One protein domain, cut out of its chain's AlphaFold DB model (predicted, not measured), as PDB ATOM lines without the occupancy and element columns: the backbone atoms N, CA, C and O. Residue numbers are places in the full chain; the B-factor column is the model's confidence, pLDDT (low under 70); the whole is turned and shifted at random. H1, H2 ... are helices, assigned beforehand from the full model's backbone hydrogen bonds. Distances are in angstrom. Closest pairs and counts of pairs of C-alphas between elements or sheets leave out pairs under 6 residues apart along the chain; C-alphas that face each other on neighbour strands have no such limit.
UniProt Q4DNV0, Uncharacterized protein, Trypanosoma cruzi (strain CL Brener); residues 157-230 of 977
ATOM      1  N   ARG A 157     -17.604  58.075  26.433       87.64
ATOM      2  CA  ARG A 157     -17.506  57.624  27.821       87.64
ATOM      3  C   ARG A 157     -17.440  56.108  27.915       87.64
ATOM      4  O   ARG A 157     -16.526  55.592  28.544       87.64
ATOM      5  N   ASP A 158     -18.351  55.410  27.250       86.57
ATOM      6  CA  ASP A 158     -18.447  53.945  27.303       86.57
ATOM      7  C   ASP A 158     -17.202  53.297  26.678       86.57
ATOM      8  O   ASP A 158     -16.650  52.347  27.229       86.57
ATOM      9  N   ARG A 159     -16.695  53.897  25.591       88.60
ATOM     10  CA  ARG A 159     -15.418  53.550  24.941       88.60
ATOM     11  C   ARG A 159     -14.221  53.645  25.898       88.60
ATOM     12  O   ARG A 159     -13.479  52.678  26.076       88.60
ATOM     13  N   VAL A 160     -14.052  54.786  26.578       86.58
ATOM     14  CA  VAL A 160     -12.958  54.984  27.552       86.58
ATOM     15  C   VAL A 160     -13.135  54.106  28.799       86.58
ATOM     16  O   VAL A 160     -12.150  53.557  29.292       86.58
ATOM     17  N   VAL A 161     -14.368  53.922  29.286       87.01
ATOM     18  CA  VAL A 161     -14.678  53.001  30.393       87.01
ATOM     19  C   VAL A 161     -14.284  51.572  30.028       87.01
ATOM     20  O   VAL A 161     -13.605  50.936  30.825       87.01
ATOM     21  N   ALA A 162     -14.628  51.075  28.837       81.97
ATOM     22  CA  ALA A 162     -14.275  49.720  28.412       81.97
ATOM     23  C   ALA A 162     -12.749  49.518  28.319       81.97
ATOM     24  O   ALA A 162     -12.221  48.540  28.851       81.97
ATOM     25  N   LEU A 163     -12.024  50.481  27.730       85.60
ATOM     26  CA  LEU A 163     -10.555  50.490  27.689       85.60
ATOM     27  C   LEU A 163      -9.919  50.474  29.091       85.60
ATOM     28  O   LEU A 163      -8.962  49.736  29.326       85.60
ATOM     29  N   TYR A 164     -10.432  51.262  30.040       89.83
ATOM     30  CA  TYR A 164      -9.904  51.276  31.408       89.83
ATOM     31  C   TYR A 164     -10.331  50.063  32.234       89.83
ATOM     32  O   TYR A 164      -9.497  49.540  32.963       89.83
ATOM     33  N   ASN A 165     -11.548  49.544  32.082       85.45
ATOM     34  CA  ASN A 165     -11.983  48.349  32.805       85.45
ATOM     35  C   ASN A 165     -11.179  47.102  32.382       85.45
ATOM     36  O   ASN A 165     -10.907  46.240  33.212       85.45
ATOM     37  N   LEU A 166     -10.730  47.034  31.119       81.98
ATOM     38  CA  LEU A 166      -9.864  45.953  30.640       81.98
ATOM     39  C   LEU A 166      -8.384  46.133  31.032       81.98
ATOM     40  O   LEU A 166      -7.733  45.162  31.414       81.98
ATOM     41  N   TYR A 167      -7.830  47.348  30.910       85.07
ATOM     42  CA  TYR A 167      -6.377  47.563  31.003       85.07
ATOM     43  C   TYR A 167      -5.885  48.293  32.265       85.07
ATOM     44  O   TYR A 167      -4.757  48.044  32.692       85.07
ATOM     45  N   VAL A 168      -6.665  49.213  32.852       82.67
ATOM     46  CA  VAL A 168      -6.289  49.977  34.066       82.67
ATOM     47  C   VAL A 168      -7.533  50.355  34.900       82.67
ATOM     48  O   VAL A 168      -7.948  51.521  34.887       82.67
ATOM     49  N   PRO A 169      -8.129  49.420  35.671       80.82
ATOM     50  CA  PRO A 169      -9.361  49.689  36.424       80.82
ATOM     51  C   PRO A 169      -9.230  50.848  37.424       80.82
ATOM     52  O   PRO A 169     -10.164  51.618  37.630       80.82
ATOM     53  N   SER A 170      -8.028  51.056  37.973       81.27
ATOM     54  CA  SER A 170      -7.702  52.152  38.899       81.27
ATOM     55  C   SER A 170      -7.817  53.566  38.307       81.27
ATOM     56  O   SER A 170      -7.638  54.539  39.032       81.27
ATOM     57  N   LYS A 171      -8.135  53.707  37.012       81.47
ATOM     58  CA  LYS A 171      -8.419  54.995  36.356       81.47
ATOM     59  C   LYS A 171      -9.892  55.253  36.052       81.47
ATOM     60  O   LYS A 171     -10.207  56.313  35.516       81.47
ATOM     61  N   LEU A 172     -10.803  54.342  36.397       82.90
ATOM     62  CA  LEU A 172     -12.232  54.520  36.119       82.90
ATOM     63  C   LEU A 172     -12.824  55.786  36.775       82.90
ATOM     64  O   LEU A 172     -13.696  56.419  36.188       82.90
ATOM     65  N   GLY A 173     -12.295  56.217  37.927       79.27
ATOM     66  CA  GLY A 173     -12.696  57.472  38.583       79.27
ATOM     67  C   GLY A 173     -12.258  58.759  37.864       79.27
ATOM     68  O   GLY A 173     -12.878  59.801  38.050       79.27
ATOM     69  N   ASP A 174     -11.231  58.699  37.010       85.31
ATOM     70  CA  ASP A 174     -10.716  59.861  36.271       85.31
ATOM     71  C   ASP A 174     -11.464  60.119  34.945       85.31
ATOM     72  O   ASP A 174     -11.243  61.156  34.315       85.31
ATOM     73  N   VAL A 175     -12.286  59.174  34.470       86.70
ATOM     74  CA  VAL A 175     -12.788  59.136  33.080       86.70
ATOM     75  C   VAL A 175     -13.471  60.437  32.668       86.70
ATOM     76  O   VAL A 175     -13.096  61.032  31.658       86.70
ATOM     77  N   ASP A 176     -14.422  60.918  33.468       85.19
ATOM     78  CA  ASP A 176     -15.196  62.118  33.140       85.19
ATOM     79  C   ASP A 176     -14.326  63.392  33.172       85.19
ATOM     80  O   ASP A 176     -14.456  64.262  32.309       85.19
ATOM     81  N   ALA A 177     -13.347  63.467  34.082       86.22
ATOM     82  CA  ALA A 177     -12.378  64.564  34.137       86.22
ATOM     83  C   ALA A 177     -11.381  64.543  32.959       86.22
ATOM     84  O   ALA A 177     -10.914  65.595  32.512       86.22
ATOM     85  N   GLN A 178     -11.052  63.359  32.436       86.48
ATOM     86  CA  GLN A 178     -10.206  63.206  31.252       86.48
ATOM     87  C   GLN A 178     -10.983  63.521  29.966       86.48
ATOM     88  O   GLN A 178     -10.453  64.229  29.112       86.48
ATOM     89  N   LEU A 179     -12.245  63.100  29.848       87.61
ATOM     90  CA  LEU A 179     -13.115  63.444  28.717       87.61
ATOM     91  C   LEU A 179     -13.379  64.950  28.636       87.61
ATOM     92  O   LEU A 179     -13.225  65.527  27.566       87.61
ATOM     93  N   GLU A 180     -13.658  65.620  29.759       86.91
ATOM     94  CA  GLU A 180     -13.820  67.082  29.786       86.91
ATOM     95  C   GLU A 180     -12.527  67.812  29.360       86.91
ATOM     96  O   GLU A 180     -12.572  68.836  28.677       86.91
ATOM     97  N   LYS A 181     -11.352  67.249  29.680       87.11
ATOM     98  CA  LYS A 181     -10.041  67.769  29.248       87.11
ATOM     99  C   LYS A 181      -9.741  67.532  27.759       87.11
ATOM    100  O   LYS A 181      -8.995  68.314  27.168       87.11
ATOM    101  N   TYR A 182     -10.300  66.481  27.162       88.36
ATOM    102  CA  TYR A 182     -10.175  66.147  25.738       88.36
ATOM    103  C   TYR A 182     -11.453  66.450  24.935       88.36
ATOM    104  O   TYR A 182     -11.623  65.919  23.838       88.36
ATOM    105  N   ARG A 183     -12.332  67.331  25.437       81.31
ATOM    106  CA  ARG A 183     -13.584  67.714  24.771       81.31
ATOM    107  C   ARG A 183     -13.316  68.262  23.359       81.31
ATOM    108  O   ARG A 183     -12.566  69.226  23.192       81.31
ATOM    109  N   GLY A 184     -13.935  67.661  22.344       83.83
ATOM    110  CA  GLY A 184     -13.692  67.936  20.920       83.83
ATOM    111  C   GLY A 184     -12.449  67.256  20.318       83.83
ATOM    112  O   GLY A 184     -12.053  67.600  19.204       83.83
ATOM    113  N   ARG A 185     -11.809  66.336  21.049       87.06
ATOM    114  CA  ARG A 185     -10.652  65.507  20.648       87.06
ATOM    115  C   ARG A 185     -10.755  64.083  21.211       87.06
ATOM    116  O   ARG A 185      -9.748  63.404  21.405       87.06
ATOM    117  N   GLU A 186     -11.965  63.623  21.494       88.61
ATOM    118  CA  GLU A 186     -12.228  62.369  22.193       88.61
ATOM    119  C   GLU A 186     -11.711  61.156  21.399       88.61
ATOM    120  O   GLU A 186     -11.184  60.222  21.996       88.61
ATOM    121  N   GLU A 187     -11.749  61.193  20.060       88.27
ATOM    122  CA  GLU A 187     -11.114  60.160  19.222       88.27
ATOM    123  C   GLU A 187      -9.579  60.230  19.218       88.27
ATOM    124  O   GLU A 187      -8.945  59.179  19.227       88.27
ATOM    125  N   GLU A 188      -8.960  61.422  19.270       87.34
ATOM    126  CA  GLU A 188      -7.496  61.533  19.445       87.34
ATOM    127  C   GLU A 188      -7.075  60.930  20.796       87.34
ATOM    128  O   GLU A 188      -6.043  60.267  20.897       87.34
ATOM    129  N   PHE A 189      -7.893  61.140  21.834       90.83
ATOM    130  CA  PHE A 189      -7.668  60.588  23.163       90.83
ATOM    131  C   PHE A 189      -7.852  59.067  23.201       90.83
ATOM    132  O   PHE A 189      -6.958  58.377  23.688       90.83
ATOM    133  N   ILE A 190      -8.941  58.530  22.641       88.83
ATOM    134  CA  ILE A 190      -9.172  57.078  22.569       88.83
ATOM    135  C   ILE A 190      -8.077  56.398  21.737       88.83
ATOM    136  O   ILE A 190      -7.482  55.441  22.218       88.83
ATOM    137  N   ALA A 191      -7.684  56.947  20.583       88.20
ATOM    138  CA  ALA A 191      -6.560  56.421  19.801       88.20
ATOM    139  C   ALA A 191      -5.220  56.460  20.572       88.20
ATOM    140  O   ALA A 191      -4.382  55.568  20.423       88.20
ATOM    141  N   ALA A 192      -5.011  57.459  21.438       88.44
ATOM    142  CA  ALA A 192      -3.849  57.524  22.328       88.44
ATOM    143  C   ALA A 192      -3.931  56.546  23.520       88.44
ATOM    144  O   ALA A 192      -2.890  56.142  24.044       88.44
ATOM    145  N   LEU A 193      -5.134  56.142  23.948       87.06
ATOM    146  CA  LEU A 193      -5.330  55.032  24.886       87.06
ATOM    147  C   LEU A 193      -5.078  53.688  24.193       87.06
ATOM    148  O   LEU A 193      -4.306  52.888  24.721       87.06
ATOM    149  N   GLU A 194      -5.630  53.478  22.996       88.07
ATOM    150  CA  GLU A 194      -5.414  52.279  22.177       88.07
ATOM    151  C   GLU A 194      -3.920  52.043  21.913       88.07
ATOM    152  O   GLU A 194      -3.390  50.963  22.171       88.07
ATOM    153  N   GLN A 195      -3.197  53.089  21.494       87.15
ATOM    154  CA  GLN A 195      -1.749  53.040  21.259       87.15
ATOM    155  C   GLN A 195      -0.929  52.747  22.530       87.15
ATOM    156  O   GLN A 195       0.216  52.299  22.431       87.15
ATOM    157  N   LYS A 196      -1.477  53.017  23.721       86.70
ATOM    158  CA  LYS A 196      -0.764  52.907  25.002       86.70
ATOM    159  C   LYS A 196      -1.071  51.629  25.783       86.70
ATOM    160  O   LYS A 196      -0.207  51.175  26.532       86.70
ATOM    161  N   TYR A 197      -2.280  51.098  25.646       84.76
ATOM    162  CA  TYR A 197      -2.789  49.995  26.461       84.76
ATOM    163  C   TYR A 197      -3.132  48.747  25.636       84.76
ATOM    164  O   TYR A 197      -2.900  47.635  26.107       84.76
ATOM    165  N   GLY A 198      -3.583  48.920  24.395       80.50
ATOM    166  CA  GLY A 198      -4.008  47.847  23.498       80.50
ATOM    167  C   GLY A 198      -5.311  48.207  22.772       80.50
ATOM    168  O   GLY A 198      -5.943  49.200  23.128       80.50
ATOM    169  N   PRO A 199      -5.698  47.450  21.731       80.01
ATOM    170  CA  PRO A 199      -6.882  47.753  20.927       80.01
ATOM    171  C   PRO A 199      -8.157  47.823  21.778       80.01
ATOM    172  O   PRO A 199      -8.297  47.111  22.771       80.01
ATOM    173  N   GLU A 200      -9.097  48.669  21.363       70.68
ATOM    174  CA  GLU A 200     -10.389  48.827  22.032       70.68
ATOM    175  C   GLU A 200     -11.133  47.473  22.115       70.68
ATOM    176  O   GLU A 200     -11.323  46.829  21.075       70.68
ATOM    177  N   PRO A 201     -11.528  47.004  23.320       61.92
ATOM    178  CA  PRO A 201     -12.147  45.693  23.482       61.92
ATOM    179  C   PRO A 201     -13.446  45.574  22.695       61.92
ATOM    180  O   PRO A 201     -14.303  46.459  22.721       61.92
ATOM    181  N   SER A 202     -13.624  44.432  22.032       55.15
ATOM    182  CA  SER A 202     -14.894  44.129  21.387       55.15
ATOM    183  C   SER A 202     -15.972  43.869  22.447       55.15
ATOM    184  O   SER A 202     -15.715  43.226  23.465       55.15
ATOM    185  N   VAL A 203     -17.199  44.345  22.204       50.04
ATOM    186  CA  VAL A 203     -18.321  44.289  23.171       50.04
ATOM    187  C   VAL A 203     -18.613  42.857  23.668       50.04
ATOM    188  O   VAL A 203     -19.103  42.663  24.778       50.04
ATOM    189  N   ALA A 204     -18.262  41.843  22.870       46.17
ATOM    190  CA  ALA A 204     -18.417  40.428  23.205       46.17
ATOM    191  C   ALA A 204     -17.441  39.920  24.288       46.17
ATOM    192  O   ALA A 204     -17.742  38.935  24.960       46.17
ATOM    193  N   GLU A 205     -16.280  40.557  24.465       46.79
ATOM    194  CA  GLU A 205     -15.253  40.107  25.413       46.79
ATOM    195  C   GLU A 205     -15.455  40.727  26.801       46.79
ATOM    196  O   GLU A 205     -15.365  40.014  27.800       46.79
ATOM    197  N   SER A 206     -15.831  42.010  26.875       44.28
ATOM    198  CA  SER A 206     -16.080  42.705  28.147       44.28
ATOM    199  C   SER A 206     -17.281  42.155  28.927       44.28
ATOM    200  O   SER A 206     -17.243  42.136  30.153       44.28
ATOM    201  N   ALA A 207     -18.330  41.684  28.242       43.75
ATOM    202  CA  ALA A 207     -19.555  41.202  28.892       43.75
ATOM    203  C   ALA A 207     -19.368  39.856  29.628       43.75
ATOM    204  O   ALA A 207     -19.881  39.661  30.728       43.75
ATOM    205  N   SER A 208     -18.596  38.928  29.052       50.07
ATOM    206  CA  SER A 208     -18.432  37.570  29.602       50.07
ATOM    207  C   SER A 208     -17.734  37.521  30.970       50.07
ATOM    208  O   SER A 208     -18.020  36.634  31.778       50.07
ATOM    209  N   ALA A 209     -16.853  38.486  31.255       54.19
ATOM    210  CA  ALA A 209     -16.150  38.595  32.534       54.19
ATOM    211  C   ALA A 209     -17.088  38.991  33.692       54.19
ATOM    212  O   ALA A 209     -16.924  38.514  34.819       54.19
ATOM    213  N   ASP A 210     -18.093  39.821  33.405       70.28
ATOM    214  CA  ASP A 210     -19.079  40.268  34.389       70.28
ATOM    215  C   ASP A 210     -20.065  39.136  34.718       70.28
ATOM    216  O   ASP A 210     -20.172  38.712  35.871       70.28
ATOM    217  N   TYR A 211     -20.670  38.513  33.697       82.76
ATOM    218  CA  TYR A 211     -21.576  37.372  33.891       82.76
ATOM    219  C   TYR A 211     -20.927  36.202  34.645       82.76
ATOM    220  O   TYR A 211     -21.587  35.566  35.470       82.76
ATOM    221  N   ARG A 212     -19.626  35.937  34.434       84.93
ATOM    222  CA  ARG A 212     -18.893  34.939  35.232       84.93
ATOM    223  C   ARG A 212     -18.871  35.302  36.715       84.93
ATOM    224  O   ARG A 212     -19.190  34.451  37.542       84.93
ATOM    225  N   SER A 213     -18.525  36.543  37.044       83.10
ATOM    226  CA  SER A 213     -18.463  37.036  38.425       83.10
ATOM    227  C   SER A 213     -19.826  36.949  39.125       83.10
ATOM    228  O   SER A 213     -19.914  36.470  40.257       83.10
ATOM    229  N   ARG A 214     -20.903  37.324  38.421       86.35
ATOM    230  CA  ARG A 214     -22.285  37.293  38.931       86.35
ATOM    231  C   ARG A 214     -22.804  35.867  39.165       86.35
ATOM    232  O   ARG A 214     -23.401  35.584  40.200       86.35
ATOM    233  N   VAL A 215     -22.514  34.923  38.264       85.79
ATOM    234  CA  VAL A 215     -22.878  33.503  38.461       85.79
ATOM    235  C   VAL A 215     -22.053  32.851  39.581       85.79
ATOM    236  O   VAL A 215     -22.599  32.062  40.359       85.79
ATOM    237  N   VAL A 216     -20.763  33.190  39.706       87.59
ATOM    238  CA  VAL A 216     -19.904  32.707  40.803       87.59
ATOM    239  C   VAL A 216     -20.442  33.156  42.160       87.59
ATOM    240  O   VAL A 216     -20.639  32.298  43.016       87.59
ATOM    241  N   SER A 217     -20.765  34.439  42.353       83.69
ATOM    242  CA  SER A 217     -21.216  34.954  43.658       83.69
ATOM    243  C   SER A 217     -22.517  34.286  44.147       83.69
ATOM    244  O   SER A 217     -22.642  33.924  45.322       83.69
ATOM    245  N   ILE A 218     -23.463  34.030  43.234       86.92
ATOM    246  CA  ILE A 218     -24.698  33.281  43.518       86.92
ATOM    247  C   ILE A 218     -24.372  31.835  43.930       86.92
ATOM    248  O   ILE A 218     -24.949  31.315  44.889       86.92
ATOM    249  N   TYR A 219     -23.446  31.162  43.242       90.29
ATOM    250  CA  TYR A 219     -23.072  29.788  43.583       90.29
ATOM    251  C   TYR A 219     -22.228  29.682  44.854       90.29
ATOM    252  O   TYR A 219     -22.484  28.769  45.632       90.29
ATOM    253  N   GLU A 220     -21.325  30.612  45.150       87.52
ATOM    254  CA  GLU A 220     -20.598  30.644  46.426       87.52
ATOM    255  C   GLU A 220     -21.559  30.739  47.619       87.52
ATOM    256  O   GLU A 220     -21.426  29.976  48.579       87.52
ATOM    257  N   ARG A 221     -22.580  31.608  47.540       83.57
ATOM    258  CA  ARG A 221     -23.527  31.825  48.648       83.57
ATOM    259  C   ARG A 221     -24.615  30.751  48.768       83.57
ATOM    260  O   ARG A 221     -25.055  30.479  49.884       83.57
ATOM    261  N   TYR A 222     -25.060  30.149  47.659       86.52
ATOM    262  CA  TYR A 222     -26.245  29.272  47.651       86.52
ATOM    263  C   TYR A 222     -26.016  27.833  47.155       86.52
ATOM    264  O   TYR A 222     -26.863  26.972  47.405       86.52
ATOM    265  N   ALA A 223     -24.921  27.538  46.446       83.64
ATOM    266  CA  ALA A 223     -24.664  26.214  45.865       83.64
ATOM    267  C   ALA A 223     -23.169  25.945  45.551       83.64
ATOM    268  O   ALA A 223     -22.846  25.629  44.400       83.64
ATOM    269  N   PRO A 224     -22.240  26.009  46.528       83.20
ATOM    270  CA  PRO A 224     -20.793  26.021  46.255       83.20
ATOM    271  C   PRO A 224     -20.285  24.771  45.518       83.20
ATOM    272  O   PRO A 224     -19.340  24.843  44.736       83.20
ATOM    273  N   GLY A 225     -20.975  23.632  45.654       84.47
ATOM    274  CA  GLY A 225     -20.704  22.415  44.877       84.47
ATOM    275  C   GLY A 225     -20.930  22.524  43.357       84.47
ATOM    276  O   GLY A 225     -20.707  21.543  42.657       84.47
ATOM    277  N   LYS A 226     -21.376  23.678  42.836       84.14
ATOM    278  CA  LYS A 226     -21.565  23.939  41.398       84.14
ATOM    279  C   LYS A 226     -20.528  24.859  40.760       84.14
ATOM    280  O   LYS A 226     -20.601  25.091  39.556       84.14
ATOM    281  N   LEU A 227     -19.557  25.368  41.516       84.65
ATOM    282  CA  LEU A 227     -18.569  26.323  40.998       84.65
ATOM    283  C   LEU A 227     -17.732  25.767  39.825       84.65
ATOM    284  O   LEU A 227     -17.279  26.535  38.983       84.65
ATOM    285  N   GLY A 228     -17.600  24.440  39.709       82.87
ATOM    286  CA  GLY A 228     -16.958  23.782  38.562       82.87
ATOM    287  C   GLY A 228     -17.773  23.768  37.257       82.87
ATOM    288  O   GLY A 228     -17.183  23.626  36.192       82.87
ATOM    289  N   ASP A 229     -19.100  23.940  37.311       86.23
ATOM    290  CA  ASP A 229     -19.978  23.903  36.127       86.23
ATOM    291  C   ASP A 229     -20.143  25.278  35.448       86.23
ATOM    292  O   ASP A 229     -20.701  25.352  34.352       86.23
ATOM    293  N   VAL A 230     -19.699  26.368  36.090       86.01
ATOM    294  CA  VAL A 230     -20.016  27.760  35.704       86.01
ATOM    295  C   VAL A 230     -19.683  28.051  34.239       86.01
ATOM    296  O   VAL A 230     -20.541  28.524  33.497       86.01
TER     297      VAL A 230
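AT A GLANCE: This is residues 157 to 230 of the 977 residues of an uncharacterized protein of Trypanosoma cruzi (strain CL Brener) (UniProt Q4DNV0). H1, with H2 and H3 packed on it, makes a head at one end of a rod; long H4 runs to the other end, where short H5 folds back along it. The printed part, 74 residues with five named helices, H1 to H5 in order, is all helix. It is loose, radius of gyration of the C-alphas 16.3 A, spanning 51 by 21 by 15 A.

HOW THE PARTS SIT: Start at H1, residues 157 to 167; it touches H2, residues 169 to 181, as a hairpin at a shallow tilt of 32 degrees, closest C-alphas Tyr 164 and Leu 172, 6.2 A. H3, residues 186 to 197, touches H1 the same way, closest C-alphas Tyr 167 and Tyr 197, 6.3 A. H4, residues 203 to 222, is apart from H3; its residues 212 to 220 alone touch H5, residues 224 to 230, a hairpin, closest C-alphas Tyr 219 and Leu 227, 6.2 A. O i to N i+4 pairs are all within hydrogen-bond range in H1 and H3, 12 of 16 in H4, 4 of 9 in H2 (i+3: 5 of 10), 0 of 3 in H5 (i+3: 2 of 4).

IN THESE COORDINATES: Find C-alpha 157 at (-17.506, 57.624, 27.821), where H1 begins; H4 runs 29.8 A to C-alpha 222 at (-26.245, 29.272, 47.651).

THE WHOLE: The printed part has no cut; residues 201 to 209 are under 70 in pLDDT.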